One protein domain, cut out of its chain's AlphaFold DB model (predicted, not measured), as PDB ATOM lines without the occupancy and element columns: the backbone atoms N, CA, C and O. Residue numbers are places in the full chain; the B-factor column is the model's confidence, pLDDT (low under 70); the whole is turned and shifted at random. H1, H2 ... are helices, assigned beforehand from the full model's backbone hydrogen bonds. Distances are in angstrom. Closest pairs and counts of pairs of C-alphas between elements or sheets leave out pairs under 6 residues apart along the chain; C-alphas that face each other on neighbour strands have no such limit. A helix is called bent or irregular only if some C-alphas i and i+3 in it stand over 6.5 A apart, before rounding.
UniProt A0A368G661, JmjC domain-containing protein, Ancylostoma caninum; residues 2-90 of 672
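What this domain is: This is residues 2 to 90 of the 672 residues of the protein "JmjC domain-containing protein" of Ancylostoma caninum (UniProt A0A368G661). Little regular structure is present: two helices, H2 and H1, stand at one side, and a long looping stretch, residues 18 to 68, makes most of the rest. That stretch swings away from the helices to Gly 40, returns near Ile 50, swings out again to Ser 57 and comes back to H2. The 89 printed residues hold two named helices, H1 then H2, and no named strand; the class is all helix, with 28 residues in named elements. The whole is only just loose, close to compact, with a radius of gyration of the C-alphas of 14.6 A and spans of 37 by 35 by 28 A.

How they stand to each other: H2, residues 69 to 84, and H1, residues 6 to 17, only just touch, with 3 pairs of C-alphas within 8 A. The closest C-alphas of the two are those of Ser 81 and Glu 13, 7.0 A apart; H2 touches H1 with residues 81 to 84 alone, and H1 touches H2 with residues 9 to 13 alone. They run the same way at a shallow tilt of 33 degrees, only just short of steep. In H1 every O i to N i+4 pair is within hydrogen-bond range, in H2 10 of 12.

Where its parts are: H2 is 23.1 A long, from C-alpha 69 at (53.409, -14.751, 23.323) to C-alpha 84 at (55.488, -8.316, 45.412), and irregular: C-alphas 70 and 73 are 8.6 A apart. H1 is 16.8 A long and begins at C-alpha 6, (56.501, 1.047, 35.108).

The domain as a whole: The C-alphas farthest apart are those of Glu 20 and Gly 40, 38.6 A. The link from H1 to H2, 51 residues, is long. The printed part has no cut, and no printed residue is under 70 in pLDDT.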
ATOM      1  N   VAL A   2      43.887   2.559  33.133       97.56
ATOM      2  CA  VAL A   2      45.201   3.172  33.357       97.56
ATOM      3  C   VAL A   2      46.243   2.313  32.642       97.56
ATOM      4  O   VAL A   2      46.213   1.084  32.735       97.56
ATOM      5  N   GLU A   3      47.140   2.959  31.900       97.00
ATOM      6  CA  GLU A   3      48.186   2.282  31.131       97.00
ATOM      7  C   GLU A   3      49.209   1.602  32.066       97.00
ATOM      8  O   GLU A   3      49.610   2.219  33.059       97.00
ATOM      9  N   PRO A   4      49.684   0.376  31.765       97.31
ATOM     10  CA  PRO A   4      50.683  -0.336  32.565       97.31
ATOM     11  C   PRO A   4      52.111   0.200  32.353       97.31
ATOM     12  O   PRO A   4      53.024  -0.532  31.966       97.31
ATOM     13  N   SER A   5      52.319   1.493  32.604       96.69
ATOM     14  CA  SER A   5      53.662   2.069  32.674       96.69
ATOM     15  C   SER A   5      54.398   1.549  33.923       96.69
ATOM     16  O   SER A   5      53.751   1.257  34.935       96.69
ATOM     17  N   PRO A   6      55.744   1.467  33.923       96.00
ATOM     18  CA  PRO A   6      56.501   1.047  35.108       96.00
ATOM     19  C   PRO A   6      56.219   1.904  36.352       96.00
ATOM     20  O   PRO A   6      56.262   1.392  37.468       96.00
ATOM     21  N   THR A   7      55.892   3.186  36.164       96.94
ATOM     22  CA  THR A   7      55.470   4.099  37.236       96.94
ATOM     23  C   THR A   7      54.084   3.735  37.761       96.94
ATOM     24  O   THR A   7      53.921   3.561  38.964       96.94
ATOM     25  N   ASN A   8      53.098   3.544  36.878       97.38
ATOM     26  CA  ASN A   8      51.725   3.216  37.274       97.38
ATOM     27  C   ASN A   8      51.636   1.844  37.961       97.38
ATOM     28  O   ASN A   8      50.844   1.684  38.883       97.38
ATOM     29  N   ILE A   9      52.468   0.875  37.557       96.81
ATOM     30  CA  ILE A   9      52.566  -0.432  38.223       96.81
ATOM     31  C   ILE A   9      53.115  -0.274  39.650       96.81
ATOM     32  O   ILE A   9      52.544  -0.844  40.571       96.81
ATOM     33  N   ARG A  10      54.164   0.533  39.872       95.56
ATOM     34  CA  ARG A  10      54.690   0.796  41.230       95.56
ATOM     35  C   ARG A  10      53.672   1.512  42.114       95.56
ATOM     36  O   ARG A  10      53.391   1.029  43.204       95.56
ATOM     37  N   LEU A  11      53.057   2.580  41.601       95.38
ATOM     38  CA  LEU A  11      51.991   3.302  42.303       95.38
ATOM     39  C   LEU A  11      50.820   2.373  42.657       95.38
ATOM     40  O   LEU A  11      50.246   2.506  43.730       95.38
ATOM     41  N   TYR A  12      50.476   1.416  41.789       95.56
ATOM     42  CA  TYR A  12      49.457   0.405  42.073       95.56
ATOM     43  C   TYR A  12      49.899  -0.587  43.160       95.56
ATOM     44  O   TYR A  12      49.108  -0.916  44.040       95.56
ATOM     45  N   GLU A  13      51.156  -1.040  43.152       94.50
ATOM     46  CA  GLU A  13      51.689  -1.922  44.199       94.50
ATOM     47  C   GLU A  13      51.741  -1.249  45.573       94.50
ATOM     48  O   GLU A  13      51.446  -1.892  46.577       94.50
ATOM     49  N   GLU A  14      52.095   0.033  45.621       92.94
ATOM     50  CA  GLU A  14      52.095   0.859  46.832       92.94
ATOM     51  C   GLU A  14      50.659   1.124  47.312       92.94
ATOM     52  O   GLU A  14      50.340   0.884  48.478       92.94
ATOM     53  N   PHE A  15      49.760   1.511  46.400       91.75
ATOM     54  CA  PHE A  15      48.339   1.739  46.674       91.75
ATOM     55  C   PHE A  15      47.633   0.489  47.222       91.75
ATOM     56  O   PHE A  15      46.874   0.592  48.179       91.75
ATOM     57  N   VAL A  16      47.887  -0.697  46.655       89.81
ATOM     58  CA  VAL A  16      47.278  -1.964  47.111       89.81
ATOM     59  C   VAL A  16      47.866  -2.448  48.445       89.81
ATOM     60  O   VAL A  16      47.204  -3.192  49.168       89.81
ATOM     61  N   LYS A  17      49.093  -2.037  48.788       88.31
ATOM     62  CA  LYS A  17      49.739  -2.370  50.066       88.31
ATOM     63  C   LYS A  17      49.300  -1.489  51.228       88.31
ATOM     64  O   LYS A  17      49.338  -1.965  52.358       88.31
ATOM     65  N   ASN A  18      48.938  -0.231  50.980       86.00
ATOM     66  CA  ASN A  18      48.571   0.702  52.041       86.00
ATOM     67  C   ASN A  18      47.107   0.477  52.496       86.00
ATOM     68  O   ASN A  18      46.191   0.775  51.728       86.00
ATOM     69  N   PRO A  19      46.849  -0.003  53.732       74.00
ATOM     70  CA  PRO A  19      45.487  -0.246  54.215       74.00
ATOM     71  C   PRO A  19      44.697   1.044  54.502       74.00
ATOM     72  O   PRO A  19      43.471   0.999  54.557       74.00
ATOM     73  N   GLU A  20      45.374   2.184  54.662       77.00
ATOM     74  CA  GLU A  20      44.761   3.498  54.917       77.00
ATOM     75  C   GLU A  20      44.273   4.170  53.618       77.00
ATOM     76  O   GLU A  20      43.468   5.107  53.638       77.00
ATOM     77  N   GLN A  21      44.735   3.677  52.463       74.06
ATOM     78  CA  GLN A  21      44.523   4.272  51.146       74.06
ATOM     79  C   GLN A  21      43.107   3.993  50.605       74.06
ATOM     80  O   GLN A  21      42.889   3.192  49.698       74.06
ATOM     81  N   THR A  22      42.120   4.707  51.144       73.38
ATOM     82  CA  THR A  22      40.694   4.582  50.777       73.38
ATOM     83  C   THR A  22      40.283   5.348  49.507       73.38
ATOM     84  O   THR A  22      39.163   5.188  49.021       73.38
ATOM     85  N   GLY A  23      41.166   6.187  48.953       83.56
ATOM     86  CA  GLY A  23      40.881   7.029  47.782       83.56
ATOM     87  C   GLY A  23      40.829   6.277  46.442       83.56
ATOM     88  O   GLY A  23      41.296   5.151  46.309       83.56
ATOM     89  N   PHE A  24      40.306   6.912  45.390       90.44
ATOM     90  CA  PHE A  24      40.272   6.318  44.047       90.44
ATOM     91  C   PHE A  24      41.658   6.343  43.373       90.44
ATOM     92  O   PHE A  24      42.185   7.419  43.090       90.44
ATOM     93  N   PHE A  25      42.216   5.173  43.027       92.38
ATOM     94  CA  PHE A  25      43.530   5.052  42.364       92.38
ATOM     95  C   PHE A  25      43.668   5.893  41.082       92.38
ATOM     96  O   PHE A  25      44.747   6.387  40.772       92.38
ATOM     97  N   GLY A  26      42.572   6.123  40.348       92.88
ATOM     98  CA  GLY A  26      42.588   6.971  39.153       92.88
ATOM     99  C   GLY A  26      42.932   8.447  39.406       92.88
ATOM    100  O   GLY A  26      43.199   9.146  38.435       92.88
ATOM    101  N   ASN A  27      42.962   8.898  40.667       92.44
ATOM    102  CA  ASN A  27      43.429  10.228  41.076       92.44
ATOM    103  C   ASN A  27      44.935  10.261  41.421       92.44
ATOM    104  O   ASN A  27      45.482  11.338  41.633       92.44
ATOM    105  N   VAL A  28      45.597   9.100  41.518       92.19
ATOM    106  CA  VAL A  28      47.021   8.957  41.899       92.19
ATOM    107  C   VAL A  28      47.944   8.985  40.669       92.19
ATOM    108  O   VAL A  28      49.149   9.190  40.788       92.19
ATOM    109  N   VAL A  29      47.387   8.789  39.471       95.25
ATOM    110  CA  VAL A  29      48.128   8.654  38.208       95.25
ATOM    111  C   VAL A  29      47.881   9.833  37.266       95.25
ATOM    112  O   VAL A  29      46.767  10.337  37.168       95.25
ATOM    113  N   ASP A  30      48.910  10.211  36.501       94.00
ATOM    114  CA  ASP A  30      48.876  11.287  35.489       94.00
ATOM    115  C   ASP A  30      47.730  11.129  34.468       94.00
ATOM    116  O   ASP A  30      47.084  12.102  34.081       94.00
ATOM    117  N   LYS A  31      47.449   9.891  34.034       95.19
ATOM    118  CA  LYS A  31      46.445   9.595  33.003       95.19
ATOM    119  C   LYS A  31      45.571   8.401  33.382       95.19
ATOM    120  O   LYS A  31      46.019   7.255  33.397       95.19
ATOM    121  N   CYS A  32      44.285   8.677  33.588       96.00
ATOM    122  CA  CYS A  32      43.218   7.686  33.703       96.00
ATOM    123  C   CYS A  32      42.112   8.018  32.691       96.00
ATOM    124  O   CYS A  32      41.644   9.155  32.637       96.00
ATOM    125  N   CYS A  33      41.667   7.042  31.896       94.69
ATOM    126  CA  CYS A  33      40.544   7.215  30.972       94.69
ATOM    127  C   CYS A  33      39.332   6.351  31.360       94.69
ATOM    128  O   CYS A  33      39.458   5.203  31.810       94.69
ATOM    129  N   ARG A  34      38.131   6.914  31.184       95.62
ATOM    130  CA  ARG A  34      36.845   6.234  31.389       95.62
ATOM    131  C   ARG A  34      36.302   5.770  30.041       95.62
ATOM    132  O   ARG A  34      36.022   6.597  29.178       95.62
ATOM    133  N   VAL A  35      36.106   4.465  29.898       93.44
ATOM    134  CA  VAL A  35      35.449   3.845  28.740       93.44
ATOM    135  C   VAL A  35      34.019   3.477  29.143       93.44
ATOM    136  O   VAL A  35      33.794   3.068  30.281       93.44
ATOM    137  N   VAL A  36      33.056   3.647  28.236       94.12
ATOM    138  CA  VAL A  36      31.654   3.246  28.436       94.12
ATOM    139  C   VAL A  36      31.353   2.100  27.478       94.12
ATOM    140  O   VAL A  36      31.560   2.243  26.275       94.12
ATOM    141  N   LEU A  37      30.886   0.971  28.011       91.69
ATOM    142  CA  LEU A  37      30.538  -0.214  27.230       91.69
ATOM    143  C   LEU A  37      29.019  -0.310  27.101       91.69
ATOM    144  O   LEU A  37      28.308  -0.301  28.103       91.69
ATOM    145  N   ASN A  38      28.530  -0.400  25.865       89.12
ATOM    146  CA  ASN A  38      27.106  -0.541  25.562       89.12
ATOM    147  C   ASN A  38      26.766  -2.010  25.237       89.12
ATOM    148  O   ASN A  38      27.662  -2.756  24.826       89.12
ATOM    149  N   PRO A  39      25.499  -2.451  25.355       86.12
ATOM    150  CA  PRO A  39      25.088  -3.792  24.938       86.12
ATOM    151  C   PRO A  39      25.556  -4.129  23.511       86.12
ATOM    152  O   PRO A  39      25.404  -3.322  22.599       86.12
ATOM    153  N   GLY A  40      26.159  -5.309  23.334       84.12
ATOM    154  CA  GLY A  40      26.780  -5.737  22.071       84.12
ATOM    155  C   GLY A  40      28.231  -5.278  21.847       84.12
ATOM    156  O   GLY A  40      28.833  -5.669  20.852       84.12
ATOM    157  N   THR A  41      28.826  -4.492  22.753       86.88
ATOM    158  CA  THR A  41      30.230  -4.051  22.631       86.88
ATOM    159  C   THR A  41      31.208  -5.154  23.048       86.88
ATOM    160  O   THR A  41      31.339  -5.451  24.234       86.88
ATOM    161  N   THR A  42      31.968  -5.706  22.101       91.69
ATOM    162  CA  THR A  42      33.147  -6.536  22.408       91.69
ATOM    163  C   THR A  42      34.327  -5.645  22.802       91.69
ATOM    164  O   THR A  42      34.627  -4.675  22.113       91.69
ATOM    165  N   THR A  43      35.019  -5.976  23.896       92.44
ATOM    166  CA  THR A  43      36.195  -5.233  24.389       92.44
ATOM    167  C   THR A  43      37.357  -6.185  24.641       92.44
ATOM    168  O   THR A  43      37.162  -7.250  25.220       92.44
ATOM    169  N   ILE A  44      38.567  -5.787  24.245       95.88
ATOM    170  CA  ILE A  44      39.815  -6.487  24.572       95.88
ATOM    171  C   ILE A  44      40.642  -5.563  25.466       95.88
ATOM    172  O   ILE A  44      40.948  -4.437  25.075       95.88
ATOM    173  N   ILE A  45      41.003  -6.036  26.659       96.44
ATOM    174  CA  ILE A  45      41.907  -5.338  27.579       96.44
ATOM    175  C   ILE A  45      43.309  -5.945  27.397       96.44
ATOM    176  O   ILE A  45      43.461  -7.149  27.613       96.44
ATOM    177  N   PRO A  46      44.336  -5.176  26.983       96.44
ATOM    178  CA  PRO A  46      45.688  -5.711  26.834       96.44
ATOM    179  C   PRO A  46      46.317  -6.077  28.187       96.44
ATOM    180  O   PRO A  46      45.952  -5.529  29.227       96.44
ATOM    181  N   SER A  47      47.316  -6.965  28.162       96.50
ATOM    182  CA  SER A  47      48.032  -7.406  29.368       96.50
ATOM    183  C   SER A  47      48.529  -6.227  30.227       96.50
ATOM    184  O   SER A  47      49.056  -5.243  29.703       96.50
ATOM    185  N   GLY A  48      48.349  -6.342  31.545       96.69
ATOM    186  CA  GLY A  48      48.800  -5.384  32.560       96.69
ATOM    187  C   GLY A  48      47.875  -4.196  32.843       96.69
ATOM    188  O   GLY A  48      48.041  -3.564  33.882       96.69
ATOM    189  N   TRP A  49      46.907  -3.872  31.977       97.81
ATOM    190  CA  TRP A  49      46.096  -2.654  32.126       97.81
ATOM    191  C   TRP A  49      45.295  -2.610  33.433       97.81
ATOM    192  O   TRP A  49      44.362  -3.391  33.645       97.81
ATOM    193  N   ILE A  50      45.617  -1.631  34.280       97.31
ATOM    194  CA  ILE A  50      44.966  -1.420  35.573       97.31
ATOM    195  C   ILE A  50      43.584  -0.807  35.320       97.31
ATOM    196  O   ILE A  50      43.431   0.193  34.604       97.31
ATOM    197  N   HIS A  51      42.542  -1.417  35.879       96.12
ATOM    198  CA  HIS A  51      41.165  -1.034  35.600       96.12
ATOM    199  C   HIS A  51      40.239  -1.242  36.797       96.12
ATOM    200  O   HIS A  51      40.460  -2.093  37.648       96.12
ATOM    201  N   ALA A  52      39.179  -0.438  36.824       93.81
ATOM    202  CA  ALA A  52      38.045  -0.560  37.725       93.81
ATOM    203  C   ALA A  52      36.775  -0.503  36.871       93.81
ATOM    204  O   ALA A  52      36.751   0.195  35.849       93.81
ATOM    205  N   VAL A  53      35.742  -1.240  37.272       95.00
ATOM    206  CA  VAL A  53      34.485  -1.381  36.526       95.00
ATOM    207  C   VAL A  53      33.340  -0.861  37.385       95.00
ATOM    208  O   VAL A  53      33.259  -1.170  38.569       95.00
ATOM    209  N   TYR A  54      32.447  -0.087  36.774       93.25
ATOM    210  CA  TYR A  54      31.187   0.338  37.373       93.25
ATOM    211  C   TYR A  54      30.039  -0.092  36.460       93.25
ATOM    212  O   TYR A  54      30.088   0.135  35.250       93.25
ATOM    213  N   THR A  55      29.017  -0.705  37.053       94.75
ATOM    214  CA  THR A  55      27.865  -1.279  36.352       94.75
ATOM    215  C   THR A  55      26.631  -0.414  36.643       94.75
ATOM    216  O   THR A  55      26.025  -0.577  37.700       94.75
ATOM    217  N   PRO A  56      26.252   0.530  35.755       90.38
ATOM    218  CA  PRO A  56      25.168   1.492  36.012       90.38
ATOM    219  C   PRO A  56      23.755   0.889  35.933       90.38
ATOM    220  O   PRO A  56      22.782   1.543  36.303       90.38
ATOM    221  N   SER A  57      23.627  -0.334  35.419       85.38
ATOM    222  CA  SER A  57      22.371  -1.067  35.257       85.38
ATOM    223  C   SER A  57      22.641  -2.566  35.185       85.38
ATOM    224  O   SER A  57      23.675  -2.964  34.642       85.38
ATOM    225  N   ASP A  58      21.701  -3.388  35.659       89.56
ATOM    226  CA  ASP A  58      21.751  -4.854  35.579       89.56
ATOM    227  C   ASP A  58      22.220  -5.326  34.193       89.56
ATOM    228  O   ASP A  58      21.637  -4.978  33.164       89.56
ATOM    229  N   SER A  59      23.321  -6.080  34.172       84.94
ATOM    230  CA  SER A  59      24.069  -6.421  32.959       84.94
ATOM    231  C   SER A  59      24.527  -7.875  32.992       84.94
ATOM    232  O   SER A  59      24.963  -8.370  34.031       84.94
ATOM    233  N   LEU A  60      24.485  -8.541  31.836       88.81
ATOM    234  CA  LEU A  60      25.067  -9.865  31.621       88.81
ATOM    235  C   LEU A  60      26.246  -9.731  30.654       88.81
ATOM    236  O   LEU A  60      26.098  -9.162  29.573       88.81
ATOM    237  N   VAL A  61      27.408 -10.253  31.044       85.00
ATOM    238  CA  VAL A  61      28.651 -10.170  30.268       85.00
ATOM    239  C   VAL A  61      29.215 -11.572  30.079       85.00
ATOM    240  O   VAL A  61      29.370 -12.318  31.043       85.00
ATOM    241  N   PHE A  62      29.559 -11.908  28.838       90.00
ATOM    242  CA  PHE A  62      30.363 -13.081  28.508       90.00
ATOM    243  C   PHE A  62      31.794 -12.624  28.220       90.00
ATOM    244  O   PHE A  62      32.001 -11.661  27.484       90.00
ATOM    245  N   GLY A  63      32.780 -13.300  28.801       89.62
ATOM    246  CA  GLY A  63      34.187 -12.937  28.671       89.62
ATOM    247  C   GLY A  63      35.105 -13.992  29.277       89.62
ATOM    248  O   GLY A  63      34.645 -14.990  29.831       89.62
ATOM    249  N   GLY A  64      36.410 -13.771  29.160       89.69
ATOM    250  CA  GLY A  64      37.441 -14.661  29.680       89.69
ATOM    251  C   GLY A  64      38.831 -14.056  29.512       89.69
ATOM    252  O   GLY A  64      39.015 -13.111  28.747       89.69
ATOM    253  N   ASN A  65      39.803 -14.614  30.230       92.81
ATOM    254  CA  ASN A  65      41.199 -14.188  30.186       92.81
ATOM    255  C   ASN A  65      42.019 -15.169  29.341       92.81
ATOM    256  O   ASN A  65      41.792 -16.377  29.403       92.81
ATOM    257  N   PHE A  66      42.997 -14.664  28.591       92.44
ATOM    258  CA  PHE A  66      43.948 -15.480  27.837       92.44
ATOM    259  C   PHE A  66      45.355 -14.881  27.924       92.44
ATOM    260  O   PHE A  66      45.519 -13.675  28.096       92.44
ATOM    261  N   LEU A  67      46.367 -15.739  27.795       94.69
ATOM    262  CA  LEU A  67      47.772 -15.347  27.686       94.69
ATOM    263  C   LEU A  67      48.235 -15.521  26.236       94.69
ATOM    264  O   LEU A  67      47.731 -16.388  25.519       94.69
ATOM    265  N   HIS A  68      49.190 -14.707  25.789       94.25
ATOM    266  CA  HIS A  68      49.724 -14.769  24.428       94.25
ATOM    267  C   HIS A  68      51.205 -14.369  24.362       94.25
ATOM    268  O   HIS A  68      51.681 -13.541  25.139       94.25
ATOM    269  N   SER A  69      51.951 -14.934  23.407       93.38
ATOM    270  CA  SER A  69      53.409 -14.751  23.323       93.38
ATOM    271  C   SER A  69      53.859 -13.307  23.059       93.38
ATOM    272  O   SER A  69      54.954 -12.924  23.465       93.38
ATOM    273  N   LEU A  70      53.021 -12.495  22.399       94.06
ATOM    274  CA  LEU A  70      53.363 -11.138  21.940       94.06
ATOM    275  C   LEU A  70      53.445 -10.084  23.061       94.06
ATOM    276  O   LEU A  70      53.748  -8.938  22.751       94.06
ATOM    277  N   ARG A  71      53.145 -10.430  24.323       95.06
ATOM    278  CA  ARG A  71      53.354  -9.578  25.518       95.06
ATOM    279  C   ARG A  71      53.871 -10.385  26.717       95.06
ATOM    280  O   ARG A  71      53.487 -10.135  27.862       95.06
ATOM    281  N   SER A  72      54.733 -11.364  26.450       95.06
ATOM    282  CA  SER A  72      55.358 -12.225  27.462       95.06
ATOM    283  C   SER A  72      56.035 -11.437  28.590       95.06
ATOM    284  O   SER A  72      55.840 -11.791  29.751       95.06
ATOM    285  N   GLU A  73      56.747 -10.341  28.298       95.62
ATOM    286  CA  GLU A  73      57.342  -9.496  29.338       95.62
ATOM    287  C   GLU A  73      56.274  -8.919  30.269       95.62
ATOM    288  O   GLU A  73      56.418  -9.026  31.481       95.62
ATOM    289  N   MET A  74      55.197  -8.333  29.740       97.38
ATOM    290  CA  MET A  74      54.172  -7.715  30.590       97.38
ATOM    291  C   MET A  74      53.456  -8.759  31.455       97.38
ATOM    292  O   MET A  74      53.235  -8.525  32.640       97.38
ATOM    293  N   GLN A  75      53.183  -9.945  30.905       96.88
ATOM    294  CA  GLN A  75      52.614 -11.068  31.660       96.88
ATOM    295  C   GLN A  75      53.547 -11.499  32.813       96.88
ATOM    296  O   GLN A  75      53.080 -11.720  33.930       96.88
ATOM    297  N   ILE A  76      54.867 -11.533  32.583       95.44
ATOM    298  CA  ILE A  76      55.872 -11.789  33.630       95.44
ATOM    299  C   ILE A  76      55.928 -10.642  34.655       95.44
ATOM    300  O   ILE A  76      55.995 -10.906  35.854       95.44
ATOM    301  N   GLN A  77      55.872  -9.374  34.232       95.94
ATOM    302  CA  GLN A  77      55.890  -8.225  35.151       95.94
ATOM    303  C   GLN A  77      54.661  -8.202  36.070       95.94
ATOM    304  O   GLN A  77      54.812  -7.921  37.260       95.94
ATOM    305  N   VAL A  78      53.478  -8.559  35.555       96.00
ATOM    306  CA  VAL A  78      52.250  -8.730  36.351       96.00
ATOM    307  C   VAL A  78      52.407  -9.882  37.343       96.00
ATOM    308  O   VAL A  78      52.196  -9.671  38.532       96.00
ATOM    309  N   TYR A  79      52.878 -11.057  36.918       94.19
ATOM    310  CA  TYR A  79      53.140 -12.174  37.836       94.19
ATOM    311  C   TYR A  79      54.165 -11.816  38.933       94.19
ATOM    312  O   TYR A  79      54.031 -12.202  40.096       94.19
ATOM    313  N   LEU A  80      55.190 -11.027  38.604       93.75
ATOM    314  CA  LEU A  80      56.147 -10.517  39.589       93.75
ATOM    315  C   LEU A  80      55.543  -9.432  40.502       93.75
ATOM    316  O   LEU A  80      55.960  -9.324  41.653       93.75
ATOM    317  N   SER A  81      54.546  -8.678  40.034       94.88
ATOM    318  CA  SER A  81      53.748  -7.746  40.844       94.88
ATOM    319  C   SER A  81      52.847  -8.494  41.835       94.88
ATOM    320  O   SER A  81      52.910  -8.231  43.034       94.88
ATOM    321  N   GLU A  82      52.123  -9.525  41.379       94.06
ATOM    322  CA  GLU A  82      51.324 -10.432  42.225       94.06
ATOM    323  C   GLU A  82      52.154 -11.061  43.354       94.06
ATOM    324  O   GLU A  82      51.662 -11.239  44.470       94.06
ATOM    325  N   ASN A  83      53.422 -11.381  43.071       91.25
ATOM    326  CA  ASN A  83      54.394 -11.794  44.079       91.25
ATOM    327  C   ASN A  83      54.730 -10.654  45.055       91.25
ATOM    328  O   ASN A  83      54.606 -10.850  46.259       91.25
ATOM    329  N   ARG A  84      55.106  -9.464  44.565       93.94
ATOM    330  CA  ARG A  84      55.488  -8.316  45.412       93.94
ATOM    331  C   ARG A  84      54.370  -7.801  46.320       93.94
ATOM    332  O   ARG A  84      54.695  -7.218  47.353       93.94
ATOM    333  N   ILE A  85      53.099  -7.983  45.955       93.19
ATOM    334  CA  ILE A  85      51.918  -7.589  46.755       93.19
ATOM    335  C   ILE A  85      51.240  -8.778  47.462       93.19
ATOM    336  O   ILE A  85      50.149  -8.628  48.001       93.19
ATOM    337  N   ASN A  86      51.879  -9.954  47.485       91.12
ATOM    338  CA  ASN A  86      51.425 -11.149  48.207       91.12
ATOM    339  C   ASN A  86      50.007 -11.652  47.842       91.12
ATOM    340  O   ASN A  86      49.308 -12.207  48.692       91.12
ATOM    341  N   ILE A  87      49.584 -11.546  46.571       88.88
ATOM    342  CA  ILE A  87      48.295 -12.112  46.119       88.88
ATOM    343  C   ILE A  87      48.250 -13.612  46.430       88.88
ATOM    344  O   ILE A  87      49.168 -14.354  46.064       88.88
ATOM    345  N   THR A  88      47.180 -14.084  47.076       86.81
ATOM    346  CA  THR A  88      47.048 -15.507  47.423       86.81
ATOM    347  C   THR A  88      46.911 -16.367  46.162       86.81
ATOM    348  O   THR A  88      46.285 -15.962  45.181       86.81
ATOM    349  N   LYS A  89      47.471 -17.587  46.175       79.75
ATOM    350  CA  LYS A  89      47.512 -18.474  44.991       79.75
ATOM    351  C   LYS A  89      46.137 -18.744  44.356       79.75
ATOM    352  O   LYS A  89      46.075 -18.996  43.161       79.75
ATOM    353  N   LYS A  90      45.047 -18.645  45.130       81.81
ATOM    354  CA  LYS A  90      43.656 -18.805  44.668       81.81
ATOM    355  C   LYS A  90      43.248 -17.796  43.582       81.81
ATOM    356  O   LYS A  90      42.375 -18.111  42.782       81.81
TER     357      LYS A  90